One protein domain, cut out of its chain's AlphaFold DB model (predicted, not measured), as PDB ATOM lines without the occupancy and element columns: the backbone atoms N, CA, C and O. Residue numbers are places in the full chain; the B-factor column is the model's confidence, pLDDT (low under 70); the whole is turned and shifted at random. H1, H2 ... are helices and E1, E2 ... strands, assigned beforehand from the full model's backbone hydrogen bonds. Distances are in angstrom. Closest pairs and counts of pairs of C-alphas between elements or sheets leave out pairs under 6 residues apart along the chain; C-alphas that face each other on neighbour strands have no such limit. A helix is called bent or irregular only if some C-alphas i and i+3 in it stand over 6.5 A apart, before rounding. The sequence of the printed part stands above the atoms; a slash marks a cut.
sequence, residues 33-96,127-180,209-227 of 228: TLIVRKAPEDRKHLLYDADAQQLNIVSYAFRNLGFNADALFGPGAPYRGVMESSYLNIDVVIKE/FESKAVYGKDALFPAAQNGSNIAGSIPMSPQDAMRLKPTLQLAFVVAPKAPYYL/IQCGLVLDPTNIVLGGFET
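Overview. This is residues 33 to 96, 127 to 180 and 209 to 227 of the 228 residues of an uncharacterized protein of Sphingopyxis sp. A083 (UniProt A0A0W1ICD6). Two small sheets, E1 E7 E8 E9 and E2 E3 E6, lie partly face to face with their strands crossed and make one end of an elongated body, with H3 over the smaller sheet. The strand pair E4 E5, the bent far part of E7, short H1 and the loop of residues 74 to 88 extend the body to the other end. The printed part has 137 residues, with three named helices and nine named strands in the order E1 E2 E3 H1 E4 E5 H2 E6 H3 E7 E8 E9; the class is mixed, helices and strands. Each sheet is antiparallel, in the orders E1 E7 E8 E9, E2 E3 E6 and E4 E5. The whole is compact, with a radius of gyration of the C-alphas of 16.1 A, and spans 53 by 32 by 23 A.

Along the chain. E1 is residues 34 to 38, beginning at C-alpha 34 (10.460, 20.215, 11.477). E2, residues 46 to 49, and E3, residues 54 to 58, form a hairpin. H1 is residues 70 to 73, E4 residues 89 to 96, 18.1 A long, and E5 residues 127 to 130. H2 is residues 140 to 143, E6 residues 148 to 153, 14.0 A long, and H3 residues 156 to 162, 10.0 A long. E7, residues 167 to 180, is 25.5 A from first to last C-alpha and bends by 121 degrees at residue 176. E8, residues 209 to 215, 16.6 A long, and E9, residues 221 to 226, 13.8 A long, form a hairpin; E9 ends at C-alpha 226 (22.198, 10.680, 11.600).

Arrangement. The strongly twisted sheet E1 E7 E8 E9 and the sheet E2 E3 E6 form a sandwich, two sheets face to face, their facing parts 9.9 A centre to centre and their strands at 41 degrees. Between them, the closest C-alphas of E6 and E9 are those of Ile 152 and Gly 223, 6.0 A apart. Within hydrogen-bond range are N 36 and O 170 of E1 and E7, 2.8 A, N 169 and O 213 of E7 and E8, 3.0 A, and N 212 and O 225 of E8 and E9, 2.9 A. So are N 47 and O 56 of E2 and E3, 2.8 A, N 55 and O 152 of E3 and E6, 2.8 A, and N 90 and O 129 of E4 and E5, 2.8 A. H3 is on the sheet E2 E3 E6 at a height of 9.7 A, over E3 and along the strands, at 26 degrees to E3 on the local plane; H2 only grazes that sheet. The closest C-alphas of E1 and E4 are those of Lys 38 and Ile 94, 4.5 A apart. E5 and E7 are near each other, with 8 pairs of C-alphas within 10 A. H1 is on neither sheet of the sandwich; its closest C-alpha to E7 is that of Leu 72, 7.3 A from that of Leu 180. In H3 every O i to N i+4 pair is within hydrogen-bond range; H1 and H2 are too short for such a pair.

Size, cuts and confidence. The C-alphas farthest apart are those of Asp 51 and Gly 76, 53.2 A. Residues 97 to 126 are not printed, with 14.8 A between C-alphas 96 and 127; residues 181 to 208 are not printed, with 16.3 A between C-alphas 180 and 209. The links E3 to H1 and H1 to E4 are long. The mean pLDDT of the printed part is 91.3, and residues 39 to 41 and 144 to 145 are under 70.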
ATOM      1  N   THR A  33       9.820  19.579  16.234       87.94
ATOM      2  CA  THR A  33      10.590  19.018  15.119       87.94
ATOM      3  C   THR A  33       9.982  19.420  13.779       87.94
ATOM      4  O   THR A  33       8.769  19.338  13.587       87.94
ATOM      5  N   LEU A  34      10.830  19.816  12.832       90.81
ATOM      6  CA  LEU A  34      10.460  20.215  11.477       90.81
ATOM      7  C   LEU A  34      11.170  19.348  10.437       90.81
ATOM      8  O   LEU A  34      12.332  18.996  10.609       90.81
ATOM      9  N   ILE A  35      10.493  19.085   9.315       93.12
ATOM     10  CA  ILE A  35      11.118  18.526   8.110       93.12
ATOM     11  C   ILE A  35      11.323  19.659   7.106       93.12
ATOM     12  O   ILE A  35      10.363  20.221   6.576       93.12
ATOM     13  N   VAL A  36      12.581  19.994   6.831       93.19
ATOM     14  CA  VAL A  36      12.967  21.074   5.918       93.19
ATOM     15  C   VAL A  36      13.508  20.469   4.628       93.19
ATOM     16  O   VAL A  36      14.590  19.888   4.609       93.19
ATOM     17  N   ARG A  37      12.756  20.600   3.532       92.50
ATOM     18  CA  ARG A  37      13.175  20.092   2.217       92.50
ATOM     19  C   ARG A  37      14.299  20.931   1.638       92.50
ATOM     20  O   ARG A  37      14.151  22.146   1.569       92.50
ATOM     21  N   LYS A  38      15.330  20.271   1.122       89.44
ATOM     22  CA  LYS A  38      16.401  20.855   0.318       89.44
ATOM     23  C   LYS A  38      16.128  20.588  -1.158       89.44
ATOM     24  O   LYS A  38      15.812  19.463  -1.542       89.44
ATOM     25  N   ALA A  39      16.272  21.610  -1.994       68.75
ATOM     26  CA  ALA A  39      16.263  21.399  -3.436       68.75
ATOM     27  C   ALA A  39      17.534  20.615  -3.826       68.75
ATOM     28  O   ALA A  39      18.635  21.098  -3.545       68.75
ATOM     29  N   PRO A  40      17.430  19.414  -4.427       62.47
ATOM     30  CA  PRO A  40      18.607  18.722  -4.932       62.47
ATOM     31  C   PRO A  40      19.116  19.482  -6.161       62.47
ATOM     32  O   PRO A  40      18.448  19.494  -7.193       62.47
ATOM     33  N   GLU A  41      20.270  20.142  -6.055       64.88
ATOM     34  CA  GLU A  41      20.850  20.856  -7.203       64.88
ATOM     35  C   GLU A  41      21.499  19.894  -8.197       64.88
ATOM     36  O   GLU A  41      21.437  20.122  -9.401       64.88
ATOM     37  N   ASP A  42      22.081  18.793  -7.708       72.56
ATOM     38  CA  ASP A  42      22.763  17.819  -8.555       72.56
ATOM     39  C   ASP A  42      22.634  16.389  -8.008       72.56
ATOM     40  O   ASP A  42      23.052  16.068  -6.891       72.56
ATOM     41  N   ARG A  43      22.057  15.502  -8.824       84.56
ATOM     42  CA  ARG A  43      21.808  14.092  -8.489       84.56
ATOM     43  C   ARG A  43      23.022  13.193  -8.712       84.56
ATOM     44  O   ARG A  43      22.942  12.000  -8.416       84.56
ATOM     45  N   LYS A  44      24.153  13.733  -9.187       88.69
ATOM     46  CA  LYS A  44      25.416  12.985  -9.319       88.69
ATOM     47  C   LYS A  44      25.939  12.431  -7.991       88.69
ATOM     48  O   LYS A  44      26.757  11.526  -7.993       88.69
ATOM     49  N   HIS A  45      25.448  12.951  -6.868       92.06
ATOM     50  CA  HIS A  45      25.822  12.530  -5.517       92.06
ATOM     51  C   HIS A  45      24.936  11.409  -4.943       92.06
ATOM     52  O   HIS A  45      25.099  11.031  -3.787       92.06
ATOM     53  N   LEU A  46      24.016  10.867  -5.750       93.69
ATOM     54  CA  LEU A  46      23.222   9.677  -5.439       93.69
ATOM     55  C   LEU A  46      23.770   8.526  -6.294       93.69
ATOM     56  O   LEU A  46      23.449   8.414  -7.479       93.69
ATOM     57  N   LEU A  47      24.666   7.714  -5.748       94.56
ATOM     58  CA  LEU A  47      25.438   6.715  -6.491       94.56
ATOM     59  C   LEU A  47      24.833   5.331  -6.279       94.56
ATOM     60  O   LEU A  47      24.739   4.875  -5.150       94.56
ATOM     61  N   TYR A  48      24.401   4.669  -7.350       96.56
ATOM     62  CA  TYR A  48      23.860   3.317  -7.239       96.56
ATOM     63  C   TYR A  48      24.979   2.290  -7.409       96.56
ATOM     64  O   TYR A  48      25.751   2.387  -8.363       96.56
ATOM     65  N   ASP A  49      25.040   1.331  -6.494       96.25
ATOM     66  CA  ASP A  49      25.925   0.175  -6.521       96.25
ATOM     67  C   ASP A  49      25.082  -1.060  -6.864       96.25
ATOM     68  O   ASP A  49      24.202  -1.461  -6.098       96.25
ATOM     69  N   ALA A  50      25.300  -1.613  -8.059       95.69
ATOM     70  CA  ALA A  50      24.518  -2.737  -8.559       95.69
ATOM     71  C   ALA A  50      24.885  -4.059  -7.881       95.69
ATOM     72  O   ALA A  50      23.995  -4.889  -7.689       95.69
ATOM     73  N   ASP A  51      26.149  -4.222  -7.491       97.00
ATOM     74  CA  ASP A  51      26.649  -5.440  -6.856       97.00
ATOM     75  C   ASP A  51      26.144  -5.527  -5.413       97.00
ATOM     76  O   ASP A  51      25.700  -6.583  -4.964       97.00
ATOM     77  N   ALA A  52      26.122  -4.392  -4.708       96.69
ATOM     78  CA  ALA A  52      25.576  -4.291  -3.356       96.69
ATOM     79  C   ALA A  52      24.062  -3.995  -3.304       96.69
ATOM     80  O   ALA A  52      23.493  -3.936  -2.216       96.69
ATOM     81  N   GLN A  53      23.406  -3.797  -4.456       97.25
ATOM     82  CA  GLN A  53      21.979  -3.457  -4.581       97.25
ATOM     83  C   GLN A  53      21.531  -2.313  -3.658       97.25
ATOM     84  O   GLN A  53      20.550  -2.409  -2.911       97.25
ATOM     85  N   GLN A  54      22.279  -1.212  -3.690       97.56
ATOM     86  CA  GLN A  54      22.036  -0.077  -2.807       97.56
ATOM     87  C   GLN A  54      22.312   1.264  -3.478       97.56
ATOM     88  O   GLN A  54      23.178   1.409  -4.340       97.56
ATOM     89  N   LEU A  55      21.584   2.282  -3.034       97.06
ATOM     90  CA  LEU A  55      21.824   3.671  -3.384       97.06
ATOM     91  C   LEU A  55      22.642   4.347  -2.277       97.06
ATOM     92  O   LEU A  55      22.128   4.624  -1.197       97.06
ATOM     93  N   ASN A  56      23.903   4.644  -2.568       95.81
ATOM     94  CA  ASN A  56      24.810   5.395  -1.711       95.81
ATOM     95  C   ASN A  56      24.553   6.901  -1.846       95.81
ATOM     96  O   ASN A  56      24.533   7.457  -2.948       95.81
ATOM     97  N   ILE A  57      24.396   7.578  -0.716       95.00
ATOM     98  CA  ILE A  57      24.115   9.008  -0.641       95.00
ATOM     99  C   ILE A  57      25.382   9.706  -0.171       95.00
ATOM    100  O   ILE A  57      25.761   9.615   0.994       95.00
ATOM    101  N   VAL A  58      26.066  10.397  -1.080       94.12
ATOM    102  CA  VAL A  58      27.282  11.148  -0.744       94.12
ATOM    103  C   VAL A  58      26.896  12.344   0.129       94.12
ATOM    104  O   VAL A  58      25.937  13.049  -0.179       94.12
ATOM    105  N   SER A  59      27.645  12.618   1.197       92.38
ATOM    106  CA  SER A  59      27.382  13.719   2.142       92.38
ATOM    107  C   SER A  59      27.274  15.082   1.454       92.38
ATOM    108  O   SER A  59      26.447  15.918   1.822       92.38
ATOM    109  N   TYR A  60      28.044  15.279   0.384       91.62
ATOM    110  CA  TYR A  60      27.992  16.476  -0.447       91.62
ATOM    111  C   TYR A  60      26.616  16.694  -1.103       91.62
ATOM    112  O   TYR A  60      26.267  17.836  -1.364       91.62
ATOM    113  N   ALA A  61      25.778  15.662  -1.287       92.12
ATOM    114  CA  ALA A  61      24.390  15.830  -1.743       92.12
ATOM    115  C   ALA A  61      23.582  16.762  -0.817       92.12
ATOM    116  O   ALA A  61      22.730  17.529  -1.270       92.12
ATOM    117  N   PHE A  62      23.874  16.719   0.485       92.56
ATOM    118  CA  PHE A  62      23.223  17.523   1.516       92.56
ATOM    119  C   PHE A  62      23.899  18.885   1.734       92.56
ATOM    120  O   PHE A  62      23.209  19.861   2.029       92.56
ATOM    121  N   ARG A  63      25.224  18.974   1.563       88.25
ATOM    122  CA  ARG A  63      26.026  20.183   1.827       88.25
ATOM    123  C   ARG A  63      26.900  20.561   0.626       88.25
ATOM    124  O   ARG A  63      28.124  20.521   0.690       88.25
ATOM    125  N   ASN A  64      26.248  20.919  -0.476       85.56
ATOM    126  CA  ASN A  64      26.891  21.276  -1.744       85.56
ATOM    127  C   ASN A  64      27.118  22.786  -1.950       85.56
ATOM    128  O   ASN A  64      27.785  23.176  -2.903       85.56
ATOM    129  N   LEU A  65      26.572  23.632  -1.074       88.69
ATOM    130  CA  LEU A  65      26.735  25.085  -1.110       88.69
ATOM    131  C   LEU A  65      27.246  25.588   0.239       88.69
ATOM    132  O   LEU A  65      26.852  25.072   1.288       88.69
ATOM    133  N   GLY A  66      28.091  26.618   0.201       87.75
ATOM    134  CA  GLY A  66      28.564  27.306   1.398       87.75
ATOM    135  C   GLY A  66      27.509  28.270   1.933       87.75
ATOM    136  O   GLY A  66      27.006  29.113   1.192       87.75
ATOM    137  N   PHE A  67      27.189  28.170   3.221       93.12
ATOM    138  CA  PHE A  67      26.357  29.153   3.904       93.12
ATOM    139  C   PHE A  67      27.243  30.271   4.469       93.12
ATOM    140  O   PHE A  67      28.183  30.012   5.218       93.12
ATOM    141  N   ASN A  68      26.969  31.528   4.111       93.62
ATOM    142  CA  ASN A  68      27.761  32.664   4.585       93.62
ATOM    143  C   ASN A  68      27.339  33.087   6.003       93.62
ATOM    144  O   ASN A  68      26.609  34.063   6.183       93.62
ATOM    145  N   ALA A  69      27.797  32.346   7.011       94.88
ATOM    146  CA  ALA A  69      27.513  32.641   8.415       94.88
ATOM    147  C   ALA A  69      28.081  34.001   8.872       94.88
ATOM    148  O   ALA A  69      27.498  34.643   9.749       94.88
ATOM    149  N   ASP A  70      29.161  34.487   8.251       94.00
ATOM    150  CA  ASP A  70      29.777  35.773   8.600       94.00
ATOM    151  C   ASP A  70      28.851  36.962   8.317       94.00
ATOM    152  O   ASP A  70      28.905  37.956   9.038       94.00
ATOM    153  N   ALA A  71      27.936  36.848   7.349       94.12
ATOM    154  CA  ALA A  71      26.909  37.867   7.113       94.12
ATOM    155  C   ALA A  71      25.947  38.044   8.305       94.12
ATOM    156  O   ALA A  71      25.335  39.101   8.452       94.12
ATOM    157  N   LEU A  72      25.800  37.018   9.153       94.25
ATOM    158  CA  LEU A  72      24.963  37.059  10.353       94.25
ATOM    159  C   LEU A  72      25.782  37.363  11.613       94.25
ATOM    160  O   LEU A  72      25.365  38.197  12.416       94.25
ATOM    161  N   PHE A  73      26.933  36.708  11.780       95.19
ATOM    162  CA  PHE A  73      27.666  36.659  13.053       95.19
ATOM    163  C   PHE A  73      29.073  37.277  13.009       95.19
ATOM    164  O   PHE A  73      29.698  37.453  14.057       95.19
ATOM    165  N   GLY A  74      29.576  37.602  11.817       92.44
ATOM    166  CA  GLY A  74      30.933  38.093  11.604       92.44
ATOM    167  C   GLY A  74      31.172  39.528  12.097       92.44
ATOM    168  O   GLY A  74      30.284  40.191  12.649       92.44
ATOM    169  N   PRO A  75      32.396  40.056  11.916       91.25
ATOM    170  CA  PRO A  75      32.710  41.441  12.255       91.25
ATOM    171  C   PRO A  75      31.798  42.431  11.512       91.25
ATOM    172  O   PRO A  75      31.739  42.430  10.288       91.25
ATOM    173  N   GLY A  76      31.095  43.289  12.259       89.00
ATOM    174  CA  GLY A  76      30.162  44.280  11.699       89.00
ATOM    175  C   GLY A  76      28.775  43.733  11.338       89.00
ATOM    176  O   GLY A  76      27.921  44.506  10.914       89.00
ATOM    177  N   ALA A  77      28.530  42.434  11.529       92.25
ATOM    178  CA  ALA A  77      27.239  41.813  11.270       92.25
ATOM    179  C   ALA A  77      26.208  42.131  12.377       92.25
ATOM    180  O   ALA A  77      26.587  42.317  13.539       92.25
ATOM    181  N   PRO A  78      24.899  42.150  12.053       88.06
ATOM    182  CA  PRO A  78      23.848  42.573  12.982       88.06
ATOM    183  C   PRO A  78      23.665  41.651  14.196       88.06
ATOM    184  O   PRO A  78      23.157  42.099  15.219       88.06
ATOM    185  N   TYR A  79      24.085  40.383  14.114       89.75
ATOM    186  CA  TYR A  79      23.934  39.404  15.200       89.75
ATOM    187  C   TYR A  79      25.275  38.946  15.775       89.75
ATOM    188  O   TYR A  79      25.384  37.852  16.337       89.75
ATOM    189  N   ARG A  80      26.318  39.773  15.653       91.25
ATOM    190  CA  ARG A  80      27.624  39.488  16.252       91.25
ATOM    191  C   ARG A  80      27.487  39.190  17.750       91.25
ATOM    192  O   ARG A  80      26.889  39.962  18.492       91.25
ATOM    193  N   GLY A  81      28.074  38.077  18.192       89.81
ATOM    194  CA  GLY A  81      28.053  37.648  19.597       89.81
ATOM    195  C   GLY A  81      26.767  36.943  20.043       89.81
ATOM    196  O   GLY A  81      26.718  36.463  21.169       89.81
ATOM    197  N   VAL A  82      25.750  36.832  19.180       89.06
ATOM    198  CA  VAL A  82      24.536  36.049  19.476       89.06
ATOM    199  C   VAL A  82      24.826  34.546  19.411       89.06
ATOM    200  O   VAL A  82      24.297  33.781  20.212       89.06
ATOM    201  N   MET A  83      25.668  34.126  18.464       92.25
ATOM    202  CA  MET A  83      26.173  32.759  18.323       92.25
ATOM    203  C   MET A  83      27.624  32.794  17.840       92.25
ATOM    204  O   MET A  83      28.045  33.756  17.194       92.25
ATOM    205  N   GLU A  84      28.382  31.736  18.126       92.12
ATOM    206  CA  GLU A  84      29.700  31.543  17.523       92.12
ATOM    207  C   GLU A  84      29.577  30.996  16.096       92.12
ATOM    208  O   GLU A  84      28.844  30.035  15.855       92.12
ATOM    209  N   SER A  85      30.366  31.551  15.177       92.38
ATOM    210  CA  SER A  85      30.629  31.000  13.845       92.38
ATOM    211  C   SER A  85      32.134  30.951  13.582       92.38
ATOM    212  O   SER A  85      32.940  31.548  14.302       92.38
ATOM    213  N   SER A  86      32.539  30.208  12.558       88.50
ATOM    214  CA  SER A  86      33.896  30.243  12.019       88.50
ATOM    215  C   SER A  86      33.891  29.971  10.514       88.50
ATOM    216  O   SER A  86      32.831  29.836   9.903       88.50
ATOM    217  N   TYR A  87      35.082  29.829   9.922       83.69
ATOM    218  CA  TYR A  87      35.232  29.345   8.547       83.69
ATOM    219  C   TYR A  87      34.562  27.976   8.323       83.69
ATOM    220  O   TYR A  87      34.125  27.666   7.218       83.69
ATOM    221  N   LEU A  88      34.456  27.157   9.376       88.75
ATOM    222  CA  LEU A  88      33.695  25.911   9.367       88.75
ATOM    223  C   LEU A  88      32.531  26.002  10.349       88.75
ATOM    224  O   LEU A  88      32.701  26.360  11.516       88.75
ATOM    225  N   ASN A  89      31.351  25.611   9.886       93.69
ATOM    226  CA  ASN A  89      30.162  25.488  10.715       93.69
ATOM    227  C   ASN A  89      29.403  24.216  10.342       93.69
ATOM    228  O   ASN A  89      29.582  23.654   9.255       93.69
ATOM    229  N   ILE A  90      28.537  23.792  11.252       94.75
ATOM    230  CA  ILE A  90      27.464  22.852  10.973       94.75
ATOM    231  C   ILE A  90      26.300  23.680  10.434       94.75
ATOM    232  O   ILE A  90      25.501  24.261  11.171       94.75
ATOM    233  N   ASP A  91      26.287  23.803   9.113       95.38
ATOM    234  CA  ASP A  91      25.306  24.560   8.353       95.38
ATOM    235  C   ASP A  91      24.983  23.881   7.022       95.38
ATOM    236  O   ASP A  91      25.766  23.092   6.476       95.38
ATOM    237  N   VAL A  92      23.798  24.193   6.501       95.00
ATOM    238  CA  VAL A  92      23.356  23.747   5.181       95.00
ATOM    239  C   VAL A  92      22.561  24.839   4.488       95.00
ATOM    240  O   VAL A  92      21.657  25.436   5.070       95.00
ATOM    241  N   VAL A  93      22.843  25.070   3.207       94.50
ATOM    242  CA  VAL A  93      21.948  25.846   2.343       94.50
ATOM    243  C   VAL A  93      20.818  24.936   1.876       94.50
ATOM    244  O   VAL A  93      21.041  23.877   1.286       94.50
ATOM    245  N   ILE A  94      19.591  25.367   2.128       94.00
ATOM    246  CA  ILE A  94      18.366  24.671   1.739       94.00
ATOM    247  C   ILE A  94      17.879  25.134   0.369       94.00
ATOM    248  O   ILE A  94      17.369  24.329  -0.417       94.00
ATOM    249  N   LYS A  95      18.030  26.431   0.093       91.69
ATOM    250  CA  LYS A  95      17.641  27.051  -1.167       91.69
ATOM    251  C   LYS A  95      18.456  28.316  -1.409       91.69
ATOM    252  O   LYS A  95      18.627  29.113  -0.488       91.69
ATOM    253  N   GLU A  96      18.848  28.521  -2.656       92.56
ATOM    254  CA  GLU A  96      19.321  29.803  -3.159       92.56
ATOM    255  C   GLU A  96      18.484  30.209  -4.378       92.56
ATOM    256  O   GLU A  96      18.150  29.372  -5.217       92.56
ATOM    257  N   PHE A 127      21.386  26.817  10.290       96.94
ATOM    258  CA  PHE A 127      22.626  26.982  11.030       96.94
ATOM    259  C   PHE A 127      22.462  26.336  12.399       96.94
ATOM    260  O   PHE A 127      21.499  26.616  13.113       96.94
ATOM    261  N   GLU A 128      23.407  25.490  12.776       95.94
ATOM    262  CA  GLU A 128      23.371  24.806  14.060       95.94
ATOM    263  C   GLU A 128      24.408  25.358  15.030       95.94
ATOM    264  O   GLU A 128      24.065  25.743  16.155       95.94
ATOM    265  N   SER A 129      25.672  25.361  14.607       94.94
ATOM    266  CA  SER A 129      26.811  25.747  15.432       94.94
ATOM    267  C   SER A 129      28.068  25.952  14.594       94.94
ATOM    268  O   SER A 129      28.184  25.473  13.467       94.94
ATOM    269  N   LYS A 130      29.070  26.593  15.192       94.38
ATOM    270  CA  LYS A 130      30.465  26.488  14.757       94.38
ATOM    271  C   LYS A 130      30.925  25.024  14.765       94.38
ATOM    272  O   LYS A 130      30.535  24.263  15.648       94.38
ATOM    273  N   ALA A 131      31.763  24.663  13.797       91.44
ATOM    274  CA  ALA A 131      32.382  23.346  13.690       91.44
ATOM    275  C   ALA A 131      33.879  23.433  14.015       91.44
ATOM    276  O   ALA A 131      34.559  24.398  13.654       91.44
ATOM    277  N   VAL A 132      34.405  22.401  14.664       89.25
ATOM    278  CA  VAL A 132      35.829  22.211  14.919       89.25
ATOM    279  C   VAL A 132      36.411  21.305  13.840       89.25
ATOM    280  O   VAL A 132      36.000  20.155  13.673       89.25
ATOM    281  N   TYR A 133      37.399  21.823  13.110       83.81
ATOM    282  CA  TYR A 133      38.084  21.079  12.055       83.81
ATOM    283  C   TYR A 133      38.605  19.726  12.557       83.81
ATOM    284  O   TYR A 133      39.233  19.645  13.614       83.81
ATOM    285  N   GLY A 134      38.347  18.669  11.784       81.44
ATOM    286  CA  GLY A 134      38.794  17.307  12.085       81.44
ATOM    287  C   GLY A 134      38.055  16.619  13.237       81.44
ATOM    288  O   GLY A 134      38.384  15.479  13.545       81.44
ATOM    289  N   LYS A 135      37.080  17.284  13.870       84.38
ATOM    290  CA  LYS A 135      36.218  16.689  14.900       84.38
ATOM    291  C   LYS A 135      34.775  16.638  14.432       84.38
ATOM    292  O   LYS A 135      34.163  15.578  14.432       84.38
ATOM    293  N   ASP A 136      34.278  17.765  13.938       87.94
ATOM    294  CA  ASP A 136      32.872  17.895  13.593       87.94
ATOM    295  C   ASP A 136      32.673  17.728  12.085       87.94
ATOM    296  O   ASP A 136      33.409  18.274  11.257       87.94
ATOM    297  N   ALA A 137      31.648  16.971  11.711       88.94
ATOM    298  CA  ALA A 137      31.117  16.925  10.360       88.94
ATOM    299  C   ALA A 137      29.604  16.821  10.437       88.94
ATOM    300  O   ALA A 137      29.066  16.248  11.376       88.94
ATOM    301  N   LEU A 138      28.930  17.321   9.401       91.62
ATOM    302  CA  LEU A 138      27.482  17.195   9.308       91.62
ATOM    303  C   LEU A 138      27.039  15.726   9.312       91.62
ATOM    304  O   LEU A 138      25.991  15.438   9.846       91.62
ATOM    305  N   PHE A 139      27.817  14.811   8.727       93.06
ATOM    306  CA  PHE A 139      27.552  13.372   8.783       93.06
ATOM    307  C   PHE A 139      28.810  12.658   9.285       93.06
ATOM    308  O   PHE A 139      29.760  12.524   8.507       93.06
ATOM    309  N   PRO A 140      28.847  12.190  10.544       87.44
ATOM    310  CA  PRO A 140      30.008  11.488  11.094       87.44
ATOM    311  C   PRO A 140      30.409  10.259  10.268       87.44
ATOM    312  O   PRO A 140      31.591  10.051  10.003       87.44
ATOM    313  N   ALA A 141      29.430   9.506   9.749       82.62
ATOM    314  CA  ALA A 141      29.667   8.347   8.879       82.62
ATOM    315  C   ALA A 141      30.503   8.681   7.626       82.62
ATOM    316  O   ALA A 141      31.260   7.841   7.135       82.62
ATOM    317  N   ALA A 142      30.426   9.925   7.145       83.19
ATOM    318  CA  ALA A 142      31.157  10.380   5.971       83.19
ATOM    319  C   ALA A 142      32.627  10.740   6.262       83.19
ATOM    320  O   ALA A 142      33.397  10.886   5.313       83.19
ATOM    321  N   GLN A 143      33.038  10.868   7.534       78.25
ATOM    322  CA  GLN A 143      34.427  11.184   7.906       78.25
ATOM    323  C   GLN A 143      35.391  10.005   7.674       78.25
ATOM    324  O   GLN A 143      36.583  10.226   7.472       78.25
ATOM    325  N   ASN A 144      34.892   8.765   7.614       69.00
ATOM    326  CA  ASN A 144      35.706   7.545   7.490       69.00
ATOM    327  C   ASN A 144      36.205   7.259   6.052       69.00
ATOM    328  O   ASN A 144      36.377   6.108   5.661       69.00
ATOM    329  N   GLY A 145      36.411   8.297   5.235       66.94
ATOM    330  CA  GLY A 145      37.006   8.198   3.894       66.94
ATOM    331  C   GLY A 145      36.049   7.830   2.752       66.94
ATOM    332  O   GLY A 145      36.401   8.022   1.590       66.94
ATOM    333  N   SER A 146      34.828   7.371   3.042       75.56
ATOM    334  CA  SER A 146      33.828   7.048   2.010       75.56
ATOM    335  C   SER A 146      33.122   8.285   1.444       75.56
ATOM    336  O   SER A 146      32.604   8.242   0.330       75.56
ATOM    337  N   ASN A 147      33.075   9.392   2.199       88.88
ATOM    338  CA  ASN A 147      32.197  10.542   1.947       88.88
ATOM    339  C   ASN A 147      30.702  10.171   1.824       88.88
ATOM    340  O   ASN A 147      29.910  10.975   1.335       88.88
ATOM    341  N   ILE A 148      30.295   8.975   2.257       92.88
ATOM    342  CA  ILE A 148      28.912   8.495   2.192       92.88
ATOM    343  C   ILE A 148      28.209   8.873   3.501       92.88
ATOM    344  O   ILE A 148      28.657   8.496   4.578       92.88
ATOM    345  N   ALA A 149      27.113   9.629   3.411       93.44
ATOM    346  CA  ALA A 149      26.227   9.903   4.544       93.44
ATOM    347  C   ALA A 149      25.444   8.646   4.955       93.44
ATOM    348  O   ALA A 149      25.227   8.417   6.139       93.44
ATOM    349  N   GLY A 150      25.072   7.814   3.981       94.50
ATOM    350  CA  GLY A 150      24.557   6.467   4.206       94.50
ATOM    351  C   GLY A 150      24.073   5.811   2.916       94.50
ATOM    352  O   GLY A 150      24.182   6.391   1.832       94.50
ATOM    353  N   SER A 151      23.544   4.596   3.040       95.75
ATOM    354  CA  SER A 151      23.137   3.753   1.912       95.75
ATOM    355  C   SER A 151      21.706   3.258   2.094       95.75
ATOM    356  O   SER A 151      21.277   2.982   3.212       95.75
ATOM    357  N   ILE A 152      20.960   3.159   0.995       97.38
ATOM    358  CA  ILE A 152      19.562   2.713   0.981       97.38
ATOM    359  C   ILE A 152      19.477   1.428   0.155       97.38
ATOM    360  O   ILE A 152      19.732   1.499  -1.050       97.38
ATOM    361  N   PRO A 153      19.102   0.277   0.746       97.81
ATOM    362  CA  PRO A 153      18.832  -0.938  -0.017       97.81
ATOM    363  C   PRO A 153      17.743  -0.677  -1.061       97.81
ATOM    364  O   PRO A 153      16.659  -0.190  -0.732       97.81
ATOM    365  N   MET A 154      18.037  -0.944  -2.331       96.00
ATOM    366  CA  MET A 154      17.141  -0.602  -3.434       96.00
ATOM    367  C   MET A 154      17.419  -1.491  -4.641       96.00
ATOM    368  O   MET A 154      18.569  -1.687  -5.017       96.00
ATOM    369  N   SER A 155      16.366  -1.993  -5.289       97.38
ATOM    370  CA  SER A 155      16.522  -2.757  -6.527       97.38
ATOM    371  C   SER A 155      17.047  -1.867  -7.671       97.38
ATOM    372  O   SER A 155      16.776  -0.661  -7.678       97.38
ATOM    373  N   PRO A 156      17.712  -2.429  -8.702       97.81
ATOM    374  CA  PRO A 156      18.137  -1.643  -9.861       97.81
ATOM    375  C   PRO A 156      16.968  -0.929 -10.554       97.81
ATOM    376  O   PRO A 156      17.088   0.227 -10.963       97.81
ATOM    377  N   GLN A 157      15.814  -1.598 -10.643       97.25
ATOM    378  CA  GLN A 157      14.608  -1.052 -11.260       97.25
ATOM    379  C   GLN A 157      14.062   0.145 -10.471       97.25
ATOM    380  O   GLN A 157      13.720   1.174 -11.062       97.25
ATOM    381  N   ASP A 158      14.018   0.044  -9.141       96.44
ATOM    382  CA  ASP A 158      13.603   1.157  -8.292       96.44
ATOM    383  C   ASP A 158      14.606   2.301  -8.332       96.44
ATOM    384  O   ASP A 158      14.191   3.454  -8.432       96.44
ATOM    385  N   ALA A 159      15.907   2.012  -8.347       95.69
ATOM    386  CA  ALA A 159      16.939   3.036  -8.447       95.69
ATOM    387  C   ALA A 159      16.829   3.829  -9.753       95.69
ATOM    388  O   ALA A 159      16.847   5.061  -9.721       95.69
ATOM    389  N   MET A 160      16.635   3.153 -10.891       95.44
ATOM    390  CA  MET A 160      16.416   3.806 -12.186       95.44
ATOM    391  C   MET A 160      15.169   4.697 -12.185       95.44
ATOM    392  O   MET A 160      15.197   5.800 -12.733       95.44
ATOM    393  N   ARG A 161      14.084   4.236 -11.556       95.62
ATOM    394  CA  ARG A 161      12.808   4.958 -11.487       95.62
ATOM    395  C   ARG A 161      12.855   6.148 -10.527       95.62
ATOM    396  O   ARG A 161      12.374   7.229 -10.858       95.62
ATOM    397  N   LEU A 162      13.398   5.949  -9.329       94.19
ATOM    398  CA  LEU A 162      13.298   6.900  -8.226       94.19
ATOM    399  C   LEU A 162      14.413   7.937  -8.253       94.19
ATOM    400  O   LEU A 162      14.114   9.117  -8.080       94.19
ATOM    401  N   LYS A 163      15.671   7.549  -8.522       93.38
ATOM    402  CA  LYS A 163      16.841   8.448  -8.459       93.38
ATOM    403  C   LYS A 163      16.632   9.802  -9.166       93.38
ATOM    404  O   LYS A 163      16.997  10.814  -8.567       93.38
ATOM    405  N   PRO A 164      16.011   9.890 -10.364       92.12
ATOM    406  CA  PRO A 164      15.765  11.170 -11.040       92.12
ATOM    407  C   PRO A 164      14.789  12.108 -10.319       92.12
ATOM    408  O   PRO A 164      14.705  13.285 -10.655       92.12
ATOM    409  N   THR A 165      14.036  11.610  -9.343       92.94
ATOM    410  CA  THR A 165      12.928  12.326  -8.696       92.94
ATOM    411  C   THR A 165      13.045  12.390  -7.171       92.94
ATOM    412  O   THR A 165      12.263  13.102  -6.543       92.94
ATOM    413  N   LEU A 166      14.054  11.727  -6.590       93.94
ATOM    414  CA  LEU A 166      14.351  11.797  -5.160       93.94
ATOM    415  C   LEU A 166      14.520  13.239  -4.682       93.94
ATOM    416  O   LEU A 166      15.052  14.102  -5.392       93.94
ATOM    417  N   GLN A 167      14.089  13.465  -3.449       93.62
ATOM    418  CA  GLN A 167      14.212  14.725  -2.732       93.62
ATOM    419  C   GLN A 167      15.081  14.523  -1.496       93.62
ATOM    420  O   GLN A 167      15.111  13.440  -0.914       93.62
ATOM    421  N   LEU A 168      15.769  15.582  -1.083       95.00
ATOM    422  CA  LEU A 168      16.521  15.603   0.164       95.00
ATOM    423  C   LEU A 168      15.793  16.481   1.174       95.00
ATOM    424  O   LEU A 168      15.157  17.476   0.814       95.00
ATOM    425  N   ALA A 169      15.891  16.136   2.447       96.12
ATOM    426  CA  ALA A 169      15.374  16.960   3.525       96.12
ATOM    427  C   ALA A 169      16.241  16.824   4.775       96.12
ATOM    428  O   ALA A 169      17.120  15.972   4.841       96.12
ATOM    429  N   PHE A 170      15.973  17.664   5.762       96.81
ATOM    430  CA  PHE A 170      16.544  17.558   7.095       96.81
ATOM    431  C   PHE A 170      15.427  17.483   8.117       96.81
ATOM    432  O   PHE A 170      14.443  18.217   8.007       96.81
ATOM    433  N   VAL A 171      15.606  16.633   9.119       96.12
ATOM    434  CA  VAL A 171      14.849  16.718  10.364       96.12
ATOM    435  C   VAL A 171      15.609  17.653  11.284       96.12
ATOM    436  O   VAL A 171      16.800  17.455  11.523       96.12
ATOM    437  N   VAL A 172      14.938  18.682  11.785       95.75
ATOM    438  CA  VAL A 172      15.563  19.694  12.635       95.75
ATOM    439  C   VAL A 172      14.707  20.000  13.850       95.75
ATOM    440  O   VAL A 172      13.481  20.017  13.749       95.75
ATOM    441  N   ALA A 173      15.351  20.304  14.970       93.56
ATOM    442  CA  ALA A 173      14.711  20.839  16.162       93.56
ATOM    443  C   ALA A 173      15.084  22.325  16.304       93.56
ATOM    444  O   ALA A 173      16.236  22.639  16.614       93.56
ATOM    445  N   PRO A 174      14.170  23.268  16.003       91.44
ATOM    446  CA  PRO A 174      14.459  24.696  16.109       91.44
ATOM    447  C   PRO A 174      14.870  25.105  17.526       91.44
ATOM    448  O   PRO A 174      14.236  24.707  18.501       91.44
ATOM    449  N   LYS A 175      15.881  25.970  17.634       89.19
ATOM    450  CA  LYS A 175      16.377  26.507  18.908       89.19
ATOM    451  C   LYS A 175      16.597  28.009  18.822       89.19
ATOM    452  O   LYS A 175      16.783  28.556  17.739       89.19
ATOM    453  N   ALA A 176      16.592  28.695  19.961       82.06
ATOM    454  CA  ALA A 176      16.820  30.136  19.999       82.06
ATOM    455  C   ALA A 176      18.158  30.530  19.332       82.06
ATOM    456  O   ALA A 176      19.145  29.825  19.523       82.06
ATOM    457  N   PRO A 177      18.217  31.652  18.582       86.81
ATOM    458  CA  PRO A 177      17.164  32.648  18.329       86.81
ATOM    459  C   PRO A 177      16.153  32.290  17.218       86.81
ATOM    460  O   PRO A 177      15.349  33.145  16.851       86.81
ATOM    461  N   TYR A 178      16.122  31.037  16.761       85.25
ATOM    462  CA  TYR A 178      15.184  30.424  15.809       85.25
ATOM    463  C   TYR A 178      15.322  30.900  14.378       85.25
ATOM    464  O   TYR A 178      15.448  30.079  13.482       85.25
ATOM    465  N   TYR A 179      15.305  32.203  14.140       87.50
ATOM    466  CA  TYR A 179      15.428  32.746  12.798       87.50
ATOM    467  C   TYR A 179      16.218  34.038  12.817       87.50
ATOM    468  O   TYR A 179      15.898  34.945  13.585       87.50
ATOM    469  N   LEU A 180      17.202  34.133  11.933       87.56
ATOM    470  CA  LEU A 180      18.000  35.333  11.722       87.56
ATOM    471  C   LEU A 180      18.058  35.646  10.233       87.56
ATOM    472  O   LEU A 180      18.055  34.737   9.402       87.56
ATOM    473  N   ILE A 209      20.156  20.079  13.700       96.44
ATOM    474  CA  ILE A 209      20.007  19.132  12.597       96.44
ATOM    475  C   ILE A 209      20.140  17.718  13.169       96.44
ATOM    476  O   ILE A 209      21.182  17.352  13.702       96.44
ATOM    477  N   GLN A 210      19.062  16.943  13.140       95.38
ATOM    478  CA  GLN A 210      19.010  15.605  13.740       95.38
ATOM    479  C   GLN A 210      19.429  14.530  12.735       95.38
ATOM    480  O   GLN A 210      20.198  13.627  13.052       95.38
ATOM    481  N   CYS A 211      18.914  14.630  11.509       96.12
ATOM    482  CA  CYS A 211      19.271  13.723  10.429       96.12
ATOM    483  C   CYS A 211      19.013  14.339   9.047       96.12
ATOM    484  O   CYS A 211      18.176  15.235   8.881       96.12
ATOM    485  N   GLY A 212      19.727  13.830   8.044       96.31
ATOM    486  CA  GLY A 212      19.407  14.013   6.631       96.31
ATOM    487  C   GLY A 212      18.457  12.917   6.156       96.31
ATOM    488  O   GLY A 212      18.629  11.754   6.504       96.31
ATOM    489  N   LEU A 213      17.460  13.272   5.352       96.94
ATOM    490  CA  LEU A 213      16.479  12.348   4.789       96.94
ATOM    491  C   LEU A 213      16.583  12.287   3.270       96.94
ATOM    492  O   LEU A 213      16.798  13.307   2.610       96.94
ATOM    493  N   VAL A 214      16.315  11.104   2.728       96.12
ATOM    494  CA  VAL A 214      16.009  10.889   1.313       96.12
ATOM    495  C   VAL A 214      14.543  10.517   1.202       96.12
ATOM    496  O   VAL A 214      14.084   9.568   1.836       96.12
ATOM    497  N   LEU A 215      13.814  11.279   0.397       95.62
ATOM    498  CA  LEU A 215      12.384  11.116   0.189       95.62
ATOM    499  C   LEU A 215      12.100  10.754  -1.266       95.62
ATOM    500  O   LEU A 215      12.774  11.237  -2.183       95.62
ATOM    501  N   ASP A 216      11.062   9.961  -1.481       94.19
ATOM    502  CA  ASP A 216      10.472   9.800  -2.804       94.19
ATOM    503  C   ASP A 216       9.633  11.051  -3.198       94.19
ATOM    504  O   ASP A 216       9.452  11.977  -2.397       94.19
ATOM    505  N   PRO A 217       9.080  11.111  -4.423       91.25
ATOM    506  CA  PRO A 217       8.243  12.236  -4.860       91.25
ATOM    507  C   PRO A 217       6.930  12.393  -4.082       91.25
ATOM    508  O   PRO A 217       6.325  13.468  -4.113       91.25
ATOM    509  N   THR A 218       6.481  11.334  -3.406       94.44
ATOM    510  CA  THR A 218       5.263  11.309  -2.587       94.44
ATOM    511  C   THR A 218       5.529  11.667  -1.120       94.44
ATOM    512  O   THR A 218       4.587  11.822  -0.343       94.44
ATOM    513  N   ASN A 219       6.790  11.962  -0.775       92.38
ATOM    514  CA  ASN A 219       7.301  12.313   0.555       92.38
ATOM    515  C   ASN A 219       7.420  11.135   1.526       92.38
ATOM    516  O   ASN A 219       7.492  11.346   2.737       92.38
ATOM    517  N   ILE A 220       7.471   9.914   1.004       95.81
ATOM    518  CA  ILE A 220       7.823   8.730   1.781       95.81
ATOM    519  C   ILE A 220       9.328   8.758   2.044       95.81
ATOM    520  O   ILE A 220      10.127   8.975   1.131       95.81
ATOM    521  N   VAL A 221       9.712   8.537   3.302       96.75
ATOM    522  CA  VAL A 221      11.116   8.421   3.711       96.75
ATOM    523  C   VAL A 221      11.669   7.089   3.216       96.75
ATOM    524  O   VAL A 221      11.190   6.032   3.616       96.75
ATOM    525  N   LEU A 222      12.688   7.149   2.360       96.50
ATOM    526  CA  LEU A 222      13.416   5.977   1.868       96.50
ATOM    527  C   LEU A 222      14.675   5.694   2.695       96.50
ATOM    528  O   LEU A 222      15.125   4.557   2.761       96.50
ATOM    529  N   GLY A 223      15.243   6.723   3.324       96.88
ATOM    530  CA  GLY A 223      16.402   6.601   4.200       96.88
ATOM    531  C   GLY A 223      16.576   7.834   5.079       96.88
ATOM    532  O   GLY A 223      16.223   8.946   4.673       96.88
ATOM    533  N   GLY A 224      17.115   7.622   6.278       96.56
ATOM    534  CA  GLY A 224      17.490   8.666   7.224       96.56
ATOM    535  C   GLY A 224      18.903   8.424   7.739       96.56
ATOM    536  O   GLY A 224      19.259   7.287   8.036       96.56
ATOM    537  N   PHE A 225      19.702   9.485   7.812       95.44
ATOM    538  CA  PHE A 225      21.116   9.417   8.176       95.44
ATOM    539  C   PHE A 225      21.409  10.404   9.292       95.44
ATOM    540  O   PHE A 225      21.199  11.609   9.123       95.44
ATOM    541  N   GLU A 226      21.866   9.885  10.424       93.25
ATOM    542  CA  GLU A 226      22.198  10.680  11.600       93.25
ATOM    543  C   GLU A 226      23.304  11.686  11.288       93.25
ATOM    544  O   GLU A 226      24.267  11.404  10.566       93.25
ATOM    545  N   THR A 227      23.142  12.887  11.833       90.81
ATOM    546  CA  THR A 227      24.140  13.953  11.732       90.81
ATOM    547  C   THR A 227      25.020  14.052  12.982       90.81
ATOM    548  O   THR A 227      25.902  14.906  13.038       90.81
TER     549      THR A 227